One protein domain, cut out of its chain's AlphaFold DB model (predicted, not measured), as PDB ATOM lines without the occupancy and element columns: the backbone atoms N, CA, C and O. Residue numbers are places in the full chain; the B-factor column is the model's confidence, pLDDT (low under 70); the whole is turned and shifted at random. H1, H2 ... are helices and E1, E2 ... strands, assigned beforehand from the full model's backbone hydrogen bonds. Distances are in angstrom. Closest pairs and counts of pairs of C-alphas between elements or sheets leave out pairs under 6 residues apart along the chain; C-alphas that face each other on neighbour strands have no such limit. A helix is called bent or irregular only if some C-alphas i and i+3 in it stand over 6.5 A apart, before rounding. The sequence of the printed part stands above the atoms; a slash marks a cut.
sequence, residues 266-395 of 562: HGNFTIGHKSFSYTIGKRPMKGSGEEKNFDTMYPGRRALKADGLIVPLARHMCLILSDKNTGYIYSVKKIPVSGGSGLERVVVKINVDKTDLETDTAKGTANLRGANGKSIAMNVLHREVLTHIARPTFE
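AT A GLANCE: This is residues 266 to 395 of the 562 residues of an uncharacterized protein of Candidatus Woesearchaeota archaeon (UniProt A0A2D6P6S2). What shape is this? It is a strongly twisted sheet of five strands with the long helix H2 packed over one face, the small hairpin E6 and E7 beside the edge strand E4, and H1 out at the far end of the longest axis, where residues 296 to 301 stick out. What is it made of? The printed part has 130 residues with two named helices and seven named strands, E1 E2 H1 E3 E4 E5 E6 E7 H2, of mixed class; the large sheet is mixed, in the order E1, E2, E5, E3, E4. How large is it? It is compact, with a radius of gyration of the C-alphas of 14.9 A, and elongated, spanning 47 by 29 by 26 A.

IN THESE COORDINATES: Where are the strands? E1 is residues 266 to 271, from C-alpha 266 at (395.542, 297.093, 507.646), and E2 is residues 274 to 282, 25.5 A long. E3 is residues 317 to 323, 19.8 A, E4 residues 329 to 335, 16.5 A, and E5 residues 346 to 352, 19.2 A. E6 is residues 357 to 360 and E7 residues 365 to 368. Where are the helices? H1 is residues 289 to 297, 12.5 A long. H2 is residues 378 to 394, 21.8 A, ending at C-alpha 394 at (402.355, 308.922, 507.048), with a kink of 28 degrees near residue 385; it is only just irregular, C-alphas 388 and 391 being 6.6 A apart.

HOW THE PARTS SIT: How do the strands pair? The hairpin E1 and E2 has N 269 and O 276 at 2.9 A; E2 and E5 are antiparallel, with N 279 and O 349 at 2.8 A. E5 and E3 are parallel at 21 degrees, with N 320 and O 348 at 2.8 A, and the hairpin E3 and E4 has N 319 and O 333 at 2.8 A. The hairpin E6 and E7 has N 358 and O 367 at 2.8 A, and the closest C-alphas of E4 and E7, Ser 331 and Thr 365, are 5.2 A apart. Where are the helices? H2 is on the large sheet, in two layers, a helix on one face of a sheet; its closest C-alphas to E5 are Ala 390 and Val 346, 7.1 A apart. H1 is not on the sheet and is apart from H2. Are the helix backbones complete? Every O i to N i+4 pair of H1 is within hydrogen-bond range, and 10 of 13 in H2.

THE WHOLE: How far does it reach? The two C-alphas farthest apart, of Gly 289 and Asn 372, are 46.7 A apart. Are there cuts or long links? The printed part has no cut, and the link from H1 to E3, residues 298 to 316, is long. Where is confidence low? The mean pLDDT of the printed part is 80.5, and 14 residues are under 70, among them 305 to 308 and 338 to 342.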
ATOM      1  N   HIS A 266     395.271 298.368 508.285       69.12
ATOM      2  CA  HIS A 266     395.542 297.093 507.646       69.12
ATOM      3  C   HIS A 266     395.575 297.291 506.137       69.12
ATOM      4  O   HIS A 266     394.695 297.934 505.565       69.12
ATOM      5  N   GLY A 267     396.580 296.723 505.488       80.25
ATOM      6  CA  GLY A 267     396.663 296.715 504.038       80.25
ATOM      7  C   GLY A 267     397.271 295.424 503.525       80.25
ATOM      8  O   GLY A 267     397.724 294.574 504.292       80.25
ATOM      9  N   ASN A 268     397.278 295.293 502.206       87.62
ATOM     10  CA  ASN A 268     397.979 294.225 501.518       87.62
ATOM     11  C   ASN A 268     399.088 294.838 500.676       87.62
ATOM     12  O   ASN A 268     398.885 295.841 499.993       87.62
ATOM     13  N   PHE A 269     400.258 294.224 500.723       87.25
ATOM     14  CA  PHE A 269     401.437 294.661 500.001       87.25
ATOM     15  C   PHE A 269     402.001 293.475 499.218       87.25
ATOM     16  O   PHE A 269     402.171 292.385 499.761       87.25
ATOM     17  N   THR A 270     402.261 293.676 497.925       90.12
ATOM     18  CA  THR A 270     402.776 292.623 497.041       90.12
ATOM     19  C   THR A 270     404.246 292.855 496.730       90.12
ATOM     20  O   THR A 270     404.619 293.912 496.234       90.12
ATOM     21  N   ILE A 271     405.075 291.836 496.960       91.62
ATOM     22  CA  ILE A 271     406.502 291.836 496.624       91.62
ATOM     23  C   ILE A 271     406.937 290.437 496.185       91.62
ATOM     24  O   ILE A 271     406.472 289.431 496.712       91.62
ATOM     25  N   GLY A 272     407.806 290.351 495.173       87.94
ATOM     26  CA  GLY A 272     408.273 289.057 494.660       87.94
ATOM     27  C   GLY A 272     407.135 288.141 494.186       87.94
ATOM     28  O   GLY A 272     407.227 286.928 494.349       87.94
ATOM     29  N   HIS A 273     406.059 288.725 493.640       89.00
ATOM     30  CA  HIS A 273     404.825 288.042 493.216       89.00
ATOM     31  C   HIS A 273     404.051 287.330 494.336       89.00
ATOM     32  O   HIS A 273     403.243 286.445 494.060       89.00
ATOM     33  N   LYS A 274     404.272 287.718 495.594       91.06
ATOM     34  CA  LYS A 274     403.523 287.227 496.747       91.06
ATOM     35  C   LYS A 274     402.908 288.401 497.504       91.06
ATOM     36  O   LYS A 274     403.540 289.446 497.635       91.06
ATOM     37  N   SER A 275     401.666 288.231 497.946       91.25
ATOM     38  CA  SER A 275     400.930 289.241 498.708       91.25
ATOM     39  C   SER A 275     401.017 288.929 500.196       91.25
ATOM     40  O   SER A 275     400.823 287.780 500.594       91.25
ATOM     41  N   PHE A 276     401.293 289.951 500.997       90.94
ATOM     42  CA  PHE A 276     401.384 289.870 502.448       90.94
ATOM     43  C   PHE A 276     400.460 290.907 503.074       90.94
ATOM     44  O   PHE A 276     400.390 292.045 502.599       90.94
ATOM     45  N   SER A 277     399.783 290.532 504.157       89.69
ATOM     46  CA  SER A 277     399.063 291.513 504.960       89.69
ATOM     47  C   SER A 277     400.049 292.272 505.840       89.69
ATOM     48  O   SER A 277     401.033 291.718 506.340       89.69
ATOM     49  N   TYR A 278     399.792 293.558 506.028       89.00
ATOM     50  CA  TYR A 278     400.595 294.389 506.903       89.00
ATOM     51  C   TYR A 278     399.729 295.236 507.823       89.00
ATOM     52  O   TYR A 278     398.551 295.497 507.577       89.00
ATOM     53  N   THR A 279     400.385 295.680 508.879       85.25
ATOM     54  CA  THR A 279     399.890 296.547 509.930       85.25
ATOM     55  C   THR A 279     400.897 297.678 510.086       85.25
ATOM     56  O   THR A 279     402.103 297.431 510.105       85.25
ATOM     57  N   ILE A 280     400.436 298.923 510.180       83.44
ATOM     58  CA  ILE A 280     401.325 300.087 510.251       83.44
ATOM     59  C   ILE A 280     400.914 301.065 511.359       83.44
ATOM     60  O   ILE A 280     399.728 301.283 511.605       83.44
ATOM     61  N   GLY A 281     401.904 301.647 512.038       81.31
ATOM     62  CA  GLY A 281     401.721 302.617 513.118       81.31
ATOM     63  C   GLY A 281     402.992 303.414 513.424       81.31
ATOM     64  O   GLY A 281     403.960 303.371 512.666       81.31
ATOM     65  N   LYS A 282     403.007 304.129 514.551       79.38
ATOM     66  CA  LYS A 282     404.144 304.894 515.080       79.38
ATOM     67  C   LYS A 282     404.451 304.497 516.531       79.38
ATOM     68  O   LYS A 282     403.548 304.187 517.302       79.38
ATOM     69  N   ARG A 283     405.737 304.521 516.895       80.38
ATOM     70  CA  ARG A 283     406.224 304.412 518.285       80.38
ATOM     71  C   ARG A 283     406.013 305.741 519.018       80.38
ATOM     72  O   ARG A 283     406.287 306.768 518.390       80.38
ATOM     73  N   PRO A 284     405.656 305.747 520.317       75.88
ATOM     74  CA  PRO A 284     405.525 306.980 521.085       75.88
ATOM     75  C   PRO A 284     406.836 307.771 521.112       75.88
ATOM     76  O   PRO A 284     407.930 307.196 521.170       75.88
ATOM     77  N   MET A 285     406.753 309.099 521.048       76.56
ATOM     78  CA  MET A 285     407.931 309.947 521.182       76.56
ATOM     79  C   MET A 285     408.423 309.957 522.635       76.56
ATOM     80  O   MET A 285     407.740 310.453 523.530       76.56
ATOM     81  N   LYS A 286     409.639 309.448 522.854       76.19
ATOM     82  CA  LYS A 286     410.299 309.414 524.167       76.19
ATOM     83  C   LYS A 286     410.328 310.801 524.826       76.19
ATOM     84  O   LYS A 286     410.720 311.778 524.190       76.19
ATOM     85  N   GLY A 287     409.964 310.870 526.102       75.56
ATOM     86  CA  GLY A 287     409.956 312.069 526.941       75.56
ATOM     87  C   GLY A 287     408.788 313.028 526.692       75.56
ATOM     88  O   GLY A 287     408.759 314.107 527.280       75.56
ATOM     89  N   SER A 288     407.836 312.676 525.825       75.00
ATOM     90  CA  SER A 288     406.722 313.555 525.448       75.00
ATOM     91  C   SER A 288     405.420 313.217 526.188       75.00
ATOM     92  O   SER A 288     405.308 312.178 526.839       75.00
ATOM     93  N   GLY A 289     404.403 314.081 526.069       73.81
ATOM     94  CA  GLY A 289     403.043 313.755 526.518       73.81
ATOM     95  C   GLY A 289     402.454 312.530 525.805       73.81
ATOM     96  O   GLY A 289     401.622 311.838 526.382       73.81
ATOM     97  N   GLU A 290     402.951 312.215 524.601       73.19
ATOM     98  CA  GLU A 290     402.576 311.017 523.847       73.19
ATOM     99  C   GLU A 290     402.906 309.751 524.661       73.19
ATOM    100  O   GLU A 290     402.026 308.948 524.965       73.19
ATOM    101  N   GLU A 291     404.162 309.618 525.099       78.00
ATOM    102  CA  GLU A 291     404.629 308.471 525.889       78.00
ATOM    103  C   GLU A 291     403.858 308.335 527.208       78.00
ATOM    104  O   GLU A 291     403.424 307.241 527.549       78.00
ATOM    105  N   LYS A 292     403.574 309.450 527.894       79.56
ATOM    106  CA  LYS A 292     402.792 309.434 529.144       79.56
ATOM    107  C   LYS A 292     401.374 308.896 528.949       79.56
ATOM    108  O   LYS A 292     400.893 308.108 529.763       79.56
ATOM    109  N   ASN A 293     400.700 309.316 527.881       76.25
ATOM    110  CA  ASN A 293     399.349 308.845 527.581       76.25
ATOM    111  C   ASN A 293     399.358 307.364 527.184       76.25
ATOM    112  O   ASN A 293     398.490 306.612 527.620       76.25
ATOM    113  N   PHE A 294     400.360 306.938 526.409       78.00
ATOM    114  CA  PHE A 294     400.563 305.531 526.074       78.00
ATOM    115  C   PHE A 294     400.738 304.676 527.339       78.00
ATOM    116  O   PHE A 294     400.008 303.703 527.518       78.00
ATOM    117  N   ASP A 295     401.630 305.081 528.245       80.19
ATOM    118  CA  ASP A 295     401.883 304.375 529.507       80.19
ATOM    119  C   ASP A 295     400.638 304.332 530.409       80.19
ATOM    120  O   ASP A 295     400.423 303.362 531.134       80.19
ATOM    121  N   THR A 296     399.787 305.362 530.344       81.50
ATOM    122  CA  THR A 296     398.515 305.407 531.082       81.50
ATOM    123  C   THR A 296     397.502 304.404 530.531       81.50
ATOM    124  O   THR A 296     396.803 303.750 531.301       81.50
ATOM    125  N   MET A 297     397.410 304.266 529.205       76.69
ATOM    126  CA  MET A 297     396.463 303.344 528.563       76.69
ATOM    127  C   MET A 297     396.928 301.896 528.583       76.69
ATOM    128  O   MET A 297     396.104 300.982 528.615       76.69
ATOM    129  N   TYR A 298     398.242 301.682 528.594       78.19
ATOM    130  CA  TYR A 298     398.847 300.360 528.590       78.19
ATOM    131  C   TYR A 298     399.857 300.197 529.740       78.19
ATOM    132  O   TYR A 298     401.044 299.974 529.488       78.19
ATOM    133  N   PRO A 299     399.415 300.265 531.014       79.56
ATOM    134  CA  PRO A 299     400.317 300.194 532.159       79.56
ATOM    135  C   PRO A 299     401.163 298.921 532.146       79.56
ATOM    136  O   PRO A 299     400.657 297.818 531.941       79.56
ATOM    137  N   GLY A 300     402.473 299.070 532.352       76.25
ATOM    138  CA  GLY A 300     403.421 297.950 532.367       76.25
ATOM    139  C   GLY A 300     403.742 297.351 530.991       76.25
ATOM    140  O   GLY A 300     404.720 296.614 530.869       76.25
ATOM    141  N   ARG A 301     403.000 297.707 529.933       76.75
ATOM    142  CA  ARG A 301     403.296 297.314 528.550       76.75
ATOM    143  C   ARG A 301     404.130 298.414 527.911       76.75
ATOM    144  O   ARG A 301     403.653 299.505 527.636       76.75
ATOM    145  N   ARG A 302     405.409 298.146 527.677       72.00
ATOM    146  CA  ARG A 302     406.307 299.111 527.021       72.00
ATOM    147  C   ARG A 302     406.123 299.041 525.498       72.00
ATOM    148  O   ARG A 302     405.940 297.958 524.947       72.00
ATOM    149  N   ALA A 303     406.246 300.164 524.796       73.12
ATOM    150  CA  ALA A 303     406.432 300.138 523.343       73.12
ATOM    151  C   ALA A 303     407.810 299.547 522.975       73.12
ATOM    152  O   ALA A 303     408.699 299.454 523.830       73.12
ATOM    153  N   LEU A 304     408.010 299.167 521.707       73.81
ATOM    154  CA  LEU A 304     409.309 298.689 521.212       73.81
ATOM    155  C   LEU A 304     410.392 299.762 521.418       73.81
ATOM    156  O   LEU A 304     410.424 300.780 520.713       73.81
ATOM    157  N   LYS A 305     411.279 299.531 522.392       65.44
ATOM    158  CA  LYS A 305     412.411 300.413 522.694       65.44
ATOM    159  C   LYS A 305     413.611 300.073 521.812       65.44
ATOM    160  O   LYS A 305     413.747 298.966 521.302       65.44
ATOM    161  N   ALA A 306     414.457 301.071 521.579       59.22
ATOM    162  CA  ALA A 306     415.562 300.977 520.630       59.22
ATOM    163  C   ALA A 306     416.760 300.154 521.131       59.22
ATOM    164  O   ALA A 306     417.596 299.807 520.310       59.22
ATOM    165  N   ASP A 307     416.862 299.899 522.430       60.69
ATOM    166  CA  ASP A 307     417.999 299.305 523.148       60.69
ATOM    167  C   ASP A 307     417.819 297.810 523.468       60.69
ATOM    168  O   ASP A 307     418.803 297.086 523.574       60.69
ATOM    169  N   GLY A 308     416.582 297.315 523.548       63.44
ATOM    170  CA  GLY A 308     416.256 295.919 523.879       63.44
ATOM    171  C   GLY A 308     416.333 294.907 522.726       63.44
ATOM    172  O   GLY A 308     415.638 293.892 522.761       63.44
ATOM    173  N   LEU A 309     417.093 295.191 521.666       76.19
ATOM    174  CA  LEU A 309     417.186 294.363 520.457       76.19
ATOM    175  C   LEU A 309     418.647 294.137 520.060       76.19
ATOM    176  O   LEU A 309     419.496 294.989 520.308       76.19
ATOM    177  N   ILE A 310     418.919 293.038 519.347       76.81
ATOM    178  CA  ILE A 310     420.248 292.753 518.767       76.81
ATOM    179  C   ILE A 310     420.685 293.881 517.822       76.81
ATOM    180  O   ILE A 310     421.851 294.263 517.785       76.81
ATOM    181  N   VAL A 311     419.734 294.448 517.071       72.06
ATOM    182  CA  VAL A 311     419.959 295.617 516.219       72.06
ATOM    183  C   VAL A 311     419.251 296.825 516.830       72.06
ATOM    184  O   VAL A 311     418.021 296.907 516.745       72.06
ATOM    185  N   PRO A 312     419.995 297.801 517.380       74.06
ATOM    186  CA  PRO A 312     419.383 299.000 517.915       74.06
ATOM    187  C   PRO A 312     418.645 299.802 516.839       74.06
ATOM    188  O   PRO A 312     419.190 300.084 515.764       74.06
ATOM    189  N   LEU A 313     417.403 300.196 517.127       74.00
ATOM    190  CA  LEU A 313     416.543 300.888 516.154       74.00
ATOM    191  C   LEU A 313     416.829 302.390 516.040       74.00
ATOM    192  O   LEU A 313     416.536 302.986 515.009       74.00
ATOM    193  N   ALA A 314     417.393 303.014 517.080       69.69
ATOM    194  CA  ALA A 314     417.655 304.458 517.156       69.69
ATOM    195  C   ALA A 314     416.489 305.317 516.584       69.69
ATOM    196  O   ALA A 314     415.312 305.035 516.842       69.69
ATOM    197  N   ARG A 315     416.807 306.366 515.806       71.06
ATOM    198  CA  ARG A 315     415.852 307.211 515.057       71.06
ATOM    199  C   ARG A 315     415.585 306.658 513.647       71.06
ATOM    200  O   ARG A 315     415.665 307.392 512.668       71.06
ATOM    201  N   HIS A 316     415.321 305.360 513.532       82.19
ATOM    202  CA  HIS A 316     414.981 304.729 512.258       82.19
ATOM    203  C   HIS A 316     413.607 304.077 512.288       82.19
ATOM    204  O   HIS A 316     413.134 303.613 513.330       82.19
ATOM    205  N   MET A 317     413.009 304.005 511.099       86.69
ATOM    206  CA  MET A 317     411.794 303.244 510.873       86.69
ATOM    207  C   MET A 317     412.049 301.765 511.179       86.69
ATOM    208  O   MET A 317     413.133 301.235 510.920       86.69
ATOM    209  N   CYS A 318     411.042 301.099 511.730       88.31
ATOM    210  CA  CYS A 318     411.104 299.698 512.112       88.31
ATOM    211  C   CYS A 318     410.263 298.849 511.155       88.31
ATOM    212  O   CYS A 318     409.104 299.164 510.898       88.31
ATOM    213  N   LEU A 319     410.829 297.749 510.669       90.88
ATOM    214  CA  LEU A 319     410.111 296.695 509.962       90.88
ATOM    215  C   LEU A 319     410.136 295.422 510.809       90.88
ATOM    216  O   LEU A 319     411.201 294.963 511.213       90.88
ATOM    217  N   ILE A 320     408.968 294.850 511.059       90.06
ATOM    218  CA  ILE A 320     408.766 293.638 511.846       90.06
ATOM    219  C   ILE A 320     408.218 292.561 510.917       90.06
ATOM    220  O   ILE A 320     407.218 292.787 510.238       90.06
ATOM    221  N   LEU A 321     408.857 291.394 510.895       89.25
ATOM    222  CA  LEU A 321     408.304 290.184 510.289       89.25
ATOM    223  C   LEU A 321     407.736 289.327 511.412       89.25
ATOM    224  O   LEU A 321     408.478 288.940 512.316       89.25
ATOM    225  N   SER A 322     406.432 289.075 511.383       86.06
ATOM    226  CA  SER A 322     405.736 288.443 512.497       86.06
ATOM    227  C   SER A 322     404.810 287.336 512.032       86.06
ATOM    228  O   SER A 322     404.177 287.451 510.985       86.06
ATOM    229  N   ASP A 323     404.740 286.276 512.824       81.62
ATOM    230  CA  ASP A 323     403.828 285.173 512.586       81.62
ATOM    231  C   ASP A 323     402.381 285.662 512.571       81.62
ATOM    232  O   ASP A 323     401.927 286.352 513.492       81.62
ATOM    233  N   LYS A 324     401.658 285.313 511.510       77.94
ATOM    234  CA  LYS A 324     400.277 285.760 511.326       77.94
ATOM    235  C   LYS A 324     399.302 285.142 512.337       77.94
ATOM    236  O   LYS A 324     398.248 285.730 512.562       77.94
ATOM    237  N   ASN A 325     399.626 283.978 512.906       74.44
ATOM    238  CA  ASN A 325     398.748 283.228 513.803       74.44
ATOM    239  C   ASN A 325     399.083 283.510 515.268       74.44
ATOM    240  O   ASN A 325     398.188 283.753 516.070       74.44
ATOM    241  N   THR A 326     400.370 283.473 515.619       71.81
ATOM    242  CA  THR A 326     400.819 283.553 517.019       71.81
ATOM    243  C   THR A 326     401.312 284.940 517.417       71.81
ATOM    244  O   THR A 326     401.513 285.218 518.596       71.81
ATOM    245  N   GLY A 327     401.557 285.827 516.448       75.62
ATOM    246  CA  GLY A 327     402.138 287.142 516.704       75.62
ATOM    247  C   GLY A 327     403.600 287.102 517.160       75.62
ATOM    248  O   GLY A 327     404.123 288.148 517.552       75.62
ATOM    249  N   TYR A 328     404.270 285.944 517.085       79.50
ATOM    250  CA  TYR A 328     405.718 285.829 517.276       79.50
ATOM    251  C   TYR A 328     406.460 286.800 516.352       79.50
ATOM    252  O   TYR A 328     406.034 286.998 515.213       79.50
ATOM    253  N   ILE A 329     407.579 287.382 516.778       84.19
ATOM    254  CA  ILE A 329     408.402 288.235 515.909       84.19
ATOM    255  C   ILE A 329     409.641 287.478 515.424       84.19
ATOM    256  O   ILE A 329     410.623 287.352 516.142       84.19
ATOM    257  N   TYR A 330     409.633 287.039 514.163       81.94
ATOM    258  CA  TYR A 330     410.772 286.350 513.544       81.94
ATOM    259  C   TYR A 330     411.978 287.265 513.315       81.94
ATOM    260  O   TYR A 330     413.121 286.814 513.311       81.94
ATOM    261  N   SER A 331     411.735 288.547 513.031       85.56
ATOM    262  CA  SER A 331     412.813 289.497 512.774       85.56
ATOM    263  C   SER A 331     412.361 290.935 512.967       85.56
ATOM    264  O   SER A 331     411.274 291.324 512.537       85.56
ATOM    265  N   VAL A 332     413.251 291.735 513.552       87.25
ATOM    266  CA  VAL A 332     413.133 293.190 513.625       87.25
ATOM    267  C   VAL A 332     414.248 293.818 512.796       87.25
ATOM    268  O   VAL A 332     415.424 293.499 512.963       87.25
ATOM    269  N   LYS A 333     413.881 294.722 511.889       88.06
ATOM    270  CA  LYS A 333     414.787 295.362 510.935       88.06
ATOM    271  C   LYS A 333     414.699 296.875 511.038       88.06
ATOM    272  O   LYS A 333     413.610 297.442 511.102       88.06
ATOM    273  N   LYS A 334     415.858 297.533 510.979       88.62
ATOM    274  CA  LYS A 334     415.939 298.989 510.830       88.62
ATOM    275  C   LYS A 334     415.885 299.373 509.356       88.62
ATOM    276  O   LYS A 334     416.648 298.847 508.546       88.62
ATOM    277  N   ILE A 335     415.031 300.333 509.029       88.62
ATOM    278  CA  ILE A 335     414.998 300.970 507.718       88.62
ATOM    279  C   ILE A 335     415.511 302.404 507.879       88.62
ATOM    280  O   ILE A 335     414.847 303.225 508.522       88.62
ATOM    281  N   PRO A 336     416.703 302.718 507.333       82.94
ATOM    282  CA  PRO A 336     417.234 304.069 507.363       82.94
ATOM    283  C   PRO A 336     416.283 305.038 506.663       82.94
ATOM    284  O   PRO A 336     415.851 304.795 505.538       82.94
ATOM    285  N   VAL A 337     415.994 306.146 507.332       75.50
ATOM    286  CA  VAL A 337     415.229 307.278 506.808       75.50
ATOM    287  C   VAL A 337     416.040 308.545 507.066       75.50
ATOM    288  O   VAL A 337     416.769 308.623 508.059       75.50
ATOM    289  N   SER A 338     415.978 309.501 506.143       64.00
ATOM    290  CA  SER A 338     416.632 310.804 506.290       64.00
ATOM    291  C   SER A 338     415.970 311.588 507.421       64.00
ATOM    292  O   SER A 338     414.744 311.644 507.489       64.00
ATOM    293  N   GLY A 339     416.775 312.192 508.298       52.16
ATOM    294  CA  GLY A 339     416.255 312.970 509.422       52.16
ATOM    295  C   GLY A 339     415.347 314.108 508.951       52.16
ATOM    296  O   GLY A 339     415.716 314.842 508.039       52.16
ATOM    297  N   GLY A 340     414.178 314.236 509.577       54.41
ATOM    298  CA  GLY A 340     413.175 315.258 509.267       54.41
ATOM    299  C   GLY A 340     411.997 314.764 508.423       54.41
ATOM    300  O   GLY A 340     411.082 315.540 508.180       54.41
ATOM    301  N   SER A 341     411.968 313.489 508.009       61.34
ATOM    302  CA  SER A 341     410.857 312.955 507.201       61.34
ATOM    303  C   SER A 341     409.610 312.597 508.021       61.34
ATOM    304  O   SER A 341     408.584 312.230 507.456       61.34
ATOM    305  N   GLY A 342     409.688 312.612 509.357       68.31
ATOM    306  CA  GLY A 342     408.587 312.201 510.239       68.31
ATOM    307  C   GLY A 342     408.300 310.690 510.229       68.31
ATOM    308  O   GLY A 342     407.329 310.241 510.851       68.31
ATOM    309  N   LEU A 343     409.140 309.899 509.546       78.25
ATOM    310  CA  LEU A 343     409.014 308.443 509.395       78.25
ATOM    311  C   LEU A 343     409.896 307.656 510.380       78.25
ATOM    312  O   LEU A 343     409.771 306.442 510.493       78.25
ATOM    313  N   GLU A 344     410.763 308.323 511.144       81.25
ATOM    314  CA  GLU A 344     411.742 307.715 512.061       81.25
ATOM    315  C   GLU A 344     411.096 306.875 513.170       81.25
ATOM    316  O   GLU A 344     411.733 306.020 513.786       81.25
ATOM    317  N   ARG A 345     409.825 307.144 513.466       80.12
ATOM    318  CA  ARG A 345     409.052 306.430 514.485       80.12
ATOM    319  C   ARG A 345     408.085 305.418 513.892       80.12
ATOM    320  O   ARG A 345     407.456 304.702 514.665       80.12
ATOM    321  N   VAL A 346     407.959 305.352 512.567       84.25
ATOM    322  CA  VAL A 346     407.030 304.434 511.905       84.25
ATOM    323  C   VAL A 346     407.461 302.993 512.159       84.25
ATOM    324  O   VAL A 346     408.649 302.659 512.148       84.25
ATOM    325  N   VAL A 347     406.473 302.145 512.411       86.69
ATOM    326  CA  VAL A 347     406.618 300.699 512.502       86.69
ATOM    327  C   VAL A 347     405.703 300.079 511.464       86.69
ATOM    328  O   VAL A 347     404.503 300.348 511.445       86.69
ATOM    329  N   VAL A 348     406.276 299.228 510.624       89.19
ATOM    330  CA  VAL A 348     405.544 298.357 509.711       89.19
ATOM    331  C   VAL A 348     405.692 296.924 510.209       89.19
ATOM    332  O   VAL A 348     406.810 296.435 510.335       89.19
ATOM    333  N   LYS A 349     404.586 296.240 510.485       89.31
ATOM    334  CA  LYS A 349     404.538 294.808 510.794       89.31
ATOM    335  C   LYS A 349     403.958 294.075 509.589       89.31
ATOM    336  O   LYS A 349     402.815 294.323 509.225       89.31
ATOM    337  N   ILE A 350     404.738 293.198 508.970       91.00
ATOM    338  CA  ILE A 350     404.289 292.299 507.901       91.00
ATOM    339  C   ILE A 350     403.977 290.945 508.538       91.00
ATOM    340  O   ILE A 350     404.837 290.370 509.213       91.00
ATOM    341  N   ASN A 351     402.758 290.455 508.326       87.69
ATOM    342  CA  ASN A 351     402.324 289.156 508.825       87.69
ATOM    343  C   ASN A 351     402.695 288.070 507.810       87.69
ATOM    344  O   ASN A 351     402.402 288.200 506.618       87.69
ATOM    345  N   VAL A 352     403.350 287.015 508.281       86.44
ATOM    346  CA  VAL A 352     403.951 285.965 507.449       86.44
ATOM    347  C   VAL A 352     403.710 284.583 508.047       86.44
ATOM    348  O   VAL A 352     403.471 284.463 509.249       86.44
ATOM    349  N   ASP A 353     403.814 283.548 507.217       81.25
ATOM    350  CA  ASP A 353     404.055 282.180 507.682       81.25
ATOM    351  C   ASP A 353     405.563 281.908 507.748       81.25
ATOM    352  O   ASP A 353     406.344 282.499 506.997       81.25
ATOM    353  N   LYS A 354     406.003 280.954 508.579       74.19
ATOM    354  CA  LYS A 354     407.430 280.590 508.632       74.19
ATOM    355  C   LYS A 354     407.976 280.121 507.276       74.19
ATOM    356  O   LYS A 354     409.129 280.389 506.942       74.19
ATOM    357  N   THR A 355     407.150 279.460 506.468       78.00
ATOM    358  CA  THR A 355     407.507 279.001 505.112       78.00
ATOM    359  C   THR A 355     407.794 280.152 504.142       78.00
ATOM    360  O   THR A 355     408.433 279.947 503.107       78.00
ATOM    361  N   ASP A 356     407.395 281.375 504.491       85.00
ATOM    362  CA  ASP A 356     407.653 282.588 503.718       85.00
ATOM    363  C   ASP A 356     409.023 283.190 504.013       85.00
ATOM    364  O   ASP A 356     409.365 284.228 503.447       85.00
ATOM    365  N   LEU A 357     409.802 282.580 504.906       84.69
ATOM    366  CA  LEU A 357     411.033 283.149 505.419       84.69
ATOM    367  C   LEU A 357     412.264 282.323 505.052       84.69
ATOM    368  O   LEU A 357     412.252 281.102 504.888       84.69
ATOM    369  N   GLU A 358     413.379 283.025 504.934       83.94
ATOM    370  CA  GLU A 358     414.720 282.473 505.034       83.94
ATOM    371  C   GLU A 358     415.393 283.096 506.257       83.94
ATOM    372  O   GLU A 358     415.537 284.317 506.331       83.94
ATOM    373  N   THR A 359     415.770 282.272 507.228       76.06
ATOM    374  CA  THR A 359     416.358 282.710 508.497       76.06
ATOM    375  C   THR A 359     417.879 282.586 508.470       76.06
ATOM    376  O   THR A 359     418.412 281.546 508.098       76.06
ATOM    377  N   ASP A 360     418.572 283.630 508.917       75.31
ATOM    378  CA  ASP A 360     419.998 283.620 509.253       75.31
ATOM    379  C   ASP A 360     420.111 283.617 510.782       75.31
ATOM    380  O   ASP A 360     419.840 284.623 511.449       75.31
ATOM    381  N   THR A 361     420.457 282.452 511.325       68.12
ATOM    382  CA  THR A 361     420.495 282.178 512.764       68.12
ATOM    383  C   THR A 361     421.609 282.927 513.474       68.12
ATOM    384  O   THR A 361     421.375 283.494 514.536       68.12
ATOM    385  N   ALA A 362     422.788 283.023 512.856       67.44
ATOM    386  CA  ALA A 362     423.935 283.729 513.416       67.44
ATOM    387  C   ALA A 362     423.653 285.225 513.610       67.44
ATOM    388  O   ALA A 362     424.171 285.843 514.535       67.44
ATOM    389  N   LYS A 363     422.826 285.818 512.740       70.50
ATOM    390  CA  LYS A 363     422.480 287.245 512.809       70.50
ATOM    391  C   LYS A 363     421.150 287.531 513.504       70.50
ATOM    392  O   LYS A 363     420.820 288.702 513.674       70.50
ATOM    393  N   GLY A 364     420.362 286.508 513.841       71.81
ATOM    394  CA  GLY A 364     418.999 286.689 514.355       71.81
ATOM    395  C   GLY A 364     418.097 287.440 513.375       71.81
ATOM    396  O   GLY A 364     417.312 288.303 513.769       71.81
ATOM    397  N   THR A 365     418.242 287.177 512.072       78.50
ATOM    398  CA  THR A 365     417.471 287.879 511.033       78.50
ATOM    399  C   THR A 365     416.695 286.916 510.150       78.50
ATOM    400  O   THR A 365     417.095 285.771 509.963       78.50
ATOM    401  N   ALA A 366     415.593 287.389 509.573       83.94
ATOM    402  CA  ALA A 366     414.817 286.641 508.589       83.94
ATOM    403  C   ALA A 366     414.538 287.508 507.359       83.94
ATOM    404  O   ALA A 366     414.274 288.702 507.484       83.94
ATOM    405  N   ASN A 367     414.587 286.932 506.164       88.75
ATOM    406  CA  ASN A 367     414.254 287.590 504.902       88.75
ATOM    407  C   ASN A 367     413.013 286.955 504.285       88.75
ATOM    408  O   ASN A 367     412.815 285.751 504.396       88.75
ATOM    409  N   LEU A 368     412.184 287.769 503.628       91.75
ATOM    410  CA  LEU A 368     411.009 287.275 502.913       91.75
ATOM    411  C   LEU A 368     411.434 286.476 501.680       91.75
ATOM    412  O   LEU A 368     412.343 286.886 500.961       91.75
ATOM    413  N   ARG A 369     410.726 285.391 501.387       90.56
ATOM    414  CA  ARG A 369     410.800 284.654 500.128       90.56
ATOM    415  C   ARG A 369     409.719 285.149 499.169       90.56
ATOM    416  O   ARG A 369     408.569 285.353 499.552       90.56
ATOM    417  N   GLY A 370     410.088 285.314 497.902       88.31
ATOM    418  CA  GLY A 370     409.126 285.528 496.821       88.31
ATOM    419  C   GLY A 370     408.376 284.242 496.458       88.31
ATOM    420  O   GLY A 370     408.688 283.156 496.947       88.31
ATOM    421  N   ALA A 371     407.423 284.337 495.529       87.88
ATOM    422  CA  ALA A 371     406.651 283.188 495.042       87.88
ATOM    423  C   ALA A 371     407.520 282.092 494.391       87.88
ATOM    424  O   ALA A 371     407.136 280.930 494.349       87.88
ATOM    425  N   ASN A 372     408.715 282.449 493.913       85.88
ATOM    426  CA  ASN A 372     409.701 281.516 493.362       85.88
ATOM    427  C   ASN A 372     410.565 280.818 494.436       85.88
ATOM    428  O   ASN A 372     411.548 280.163 494.089       85.88
ATOM    429  N   GLY A 373     410.266 281.016 495.724       81.88
ATOM    430  CA  GLY A 373     411.006 280.455 496.853       81.88
ATOM    431  C   GLY A 373     412.357 281.119 497.140       81.88
ATOM    432  O   GLY A 373     413.013 280.740 498.110       81.88
ATOM    433  N   LYS A 374     412.788 282.105 496.341       89.12
ATOM    434  CA  LYS A 374     414.058 282.821 496.539       89.12
ATOM    435  C   LYS A 374     413.899 283.984 497.511       89.12
ATOM    436  O   LYS A 374     412.869 284.658 497.521       89.12
ATOM    437  N   SER A 375     414.959 284.243 498.270       90.75
ATOM    438  CA  SER A 375     415.069 285.385 499.179       90.75
ATOM    439  C   SER A 375     414.932 286.718 498.450       90.75
ATOM    440  O   SER A 375     415.538 286.935 497.397       90.75
ATOM    441  N   ILE A 376     414.165 287.632 499.031       91.75
ATOM    442  CA  ILE A 376     414.053 289.017 498.593       91.75
ATOM    443  C   ILE A 376     415.173 289.812 499.258       91.75
ATOM    444  O   ILE A 376     415.294 289.854 500.483       91.75
ATOM    445  N   ALA A 377     415.975 290.487 498.437       90.06
ATOM    446  CA  ALA A 377     417.075 291.306 498.923       90.06
ATOM    447  C   ALA A 377     416.583 292.428 499.858       90.06
ATOM    448  O   ALA A 377     415.591 293.111 499.588       90.06
ATOM    449  N   MET A 378     417.316 292.644 500.951       87.81
ATOM    450  CA  MET A 378     416.945 293.567 502.030       87.81
ATOM    451  C   MET A 378     416.711 295.005 501.541       87.81
ATOM    452  O   MET A 378     415.737 295.645 501.921       87.81
ATOM    453  N   ASN A 379     417.586 295.506 500.671       87.38
ATOM    454  CA  ASN A 379     417.483 296.846 500.091       87.38
ATOM    455  C   ASN A 379     416.217 297.021 499.240       87.38
ATOM    456  O   ASN A 379     415.619 298.094 499.257       87.38
ATOM    457  N   VAL A 380     415.797 295.969 498.529       90.75
ATOM    458  CA  VAL A 380     414.539 295.963 497.775       90.75
ATOM    459  C   VAL A 380     413.379 296.032 498.758       90.75
ATOM    460  O   VAL A 380     412.596 296.970 498.685       90.75
ATOM    461  N   LEU A 381     413.323 295.129 499.741       91.31
ATOM    462  CA  LEU A 381     412.267 295.131 500.759       91.31
ATOM    463  C   LEU A 381     412.136 296.491 501.461       91.31
ATOM    464  O   LEU A 381     411.033 297.014 501.588       91.31
ATOM    465  N   HIS A 382     413.254 297.096 501.868       91.00
ATOM    466  CA  HIS A 382     413.267 298.412 502.508       91.00
ATOM    467  C   HIS A 382     412.676 299.499 501.605       91.00
ATOM    468  O   HIS A 382     411.831 300.273 502.055       91.00
ATOM    469  N   ARG A 383     413.100 299.553 500.335       87.56
ATOM    470  CA  ARG A 383     412.603 300.529 499.358       87.56
ATOM    471  C   ARG A 383     411.106 300.374 499.125       87.56
ATOM    472  O   ARG A 383     410.397 301.377 499.112       87.56
ATOM    473  N   GLU A 384     410.635 299.146 498.939       89.88
ATOM    474  CA  GLU A 384     409.225 298.887 498.653       89.88
ATOM    475  C   GLU A 384     408.338 299.209 499.866       89.88
ATOM    476  O   GLU A 384     407.328 299.891 499.718       89.88
ATOM    477  N   VAL A 385     408.748 298.816 501.079       90.38
ATOM    478  CA  VAL A 385     408.027 299.155 502.321       90.38
ATOM    479  C   VAL A 385     407.969 300.669 502.526       90.38
ATOM    480  O   VAL A 385     406.915 301.207 502.858       90.38
ATOM    481  N   LEU A 386     409.075 301.384 502.295       87.75
ATOM    482  CA  LEU A 386     409.070 302.846 502.356       87.75
ATOM    483  C   LEU A 386     408.100 303.447 501.335       87.75
ATOM    484  O   LEU A 386     407.255 304.256 501.700       87.75
ATOM    485  N   THR A 387     408.215 303.045 500.071       83.25
ATOM    486  CA  THR A 387     407.518 303.681 498.943       83.25
ATOM    487  C   THR A 387     406.023 303.379 498.924       83.25
ATOM    488  O   THR A 387     405.235 304.263 498.610       83.25
ATOM    489  N   HIS A 388     405.627 302.152 499.267       84.00
ATOM    490  CA  HIS A 388     404.254 301.675 499.082       84.00
ATOM    491  C   HIS A 388     403.457 301.534 500.376       84.00
ATOM    492  O   HIS A 388     402.241 301.396 500.309       84.00
ATOM    493  N   ILE A 389     404.112 301.573 501.540       87.31
ATOM    494  CA  ILE A 389     403.433 301.445 502.836       87.31
ATOM    495  C   ILE A 389     403.638 302.710 503.668       87.31
ATOM    496  O   ILE A 389     402.676 303.420 503.962       87.31
ATOM    497  N   ALA A 390     404.884 303.021 504.036       84.06
ATOM    498  CA  ALA A 390     405.158 304.067 505.018       84.06
ATOM    499  C   ALA A 390     404.858 305.474 504.495       84.06
ATOM    500  O   ALA A 390     404.157 306.230 505.170       84.06
ATOM    501  N   ARG A 391     405.352 305.810 503.297       78.56
ATOM    502  CA  ARG A 391     405.148 307.133 502.706       78.56
ATOM    503  C   ARG A 391     403.676 307.434 502.431       78.56
ATOM    504  O   ARG A 391     403.201 308.409 502.990       78.56
ATOM    505  N   PRO A 392     402.903 306.583 501.729       75.12
ATOM    506  CA  PRO A 392     401.492 306.875 501.473       75.12
ATOM    507  C   PRO A 392     400.640 306.987 502.745       75.12
ATOM    508  O   PRO A 392     399.611 307.650 502.727       75.12
ATOM    509  N   THR A 393     401.044 306.327 503.839       76.12
ATOM    510  CA  THR A 393     400.279 306.348 505.096       76.12
ATOM    511  C   THR A 393     400.611 307.551 505.980       76.12
ATOM    512  O   THR A 393     399.734 308.065 506.669       76.12
ATOM    513  N   PHE A 394     401.879 307.970 506.035       72.69
ATOM    514  CA  PHE A 394     402.355 308.922 507.048       72.69
ATOM    515  C   PHE A 394     403.152 310.105 506.517       72.69
ATOM    516  O   PHE A 394     403.343 311.070 507.259       72.69
ATOM    517  N   GLU A 395     403.635 310.032 505.285       63.69
ATOM    518  CA  GLU A 395     404.103 311.203 504.563       63.69
ATOM    519  C   GLU A 395     402.822 311.807 503.980       63.69
ATOM    520  O   GLU A 395     402.159 311.174 503.160       63.69
TER     521      GLU A 395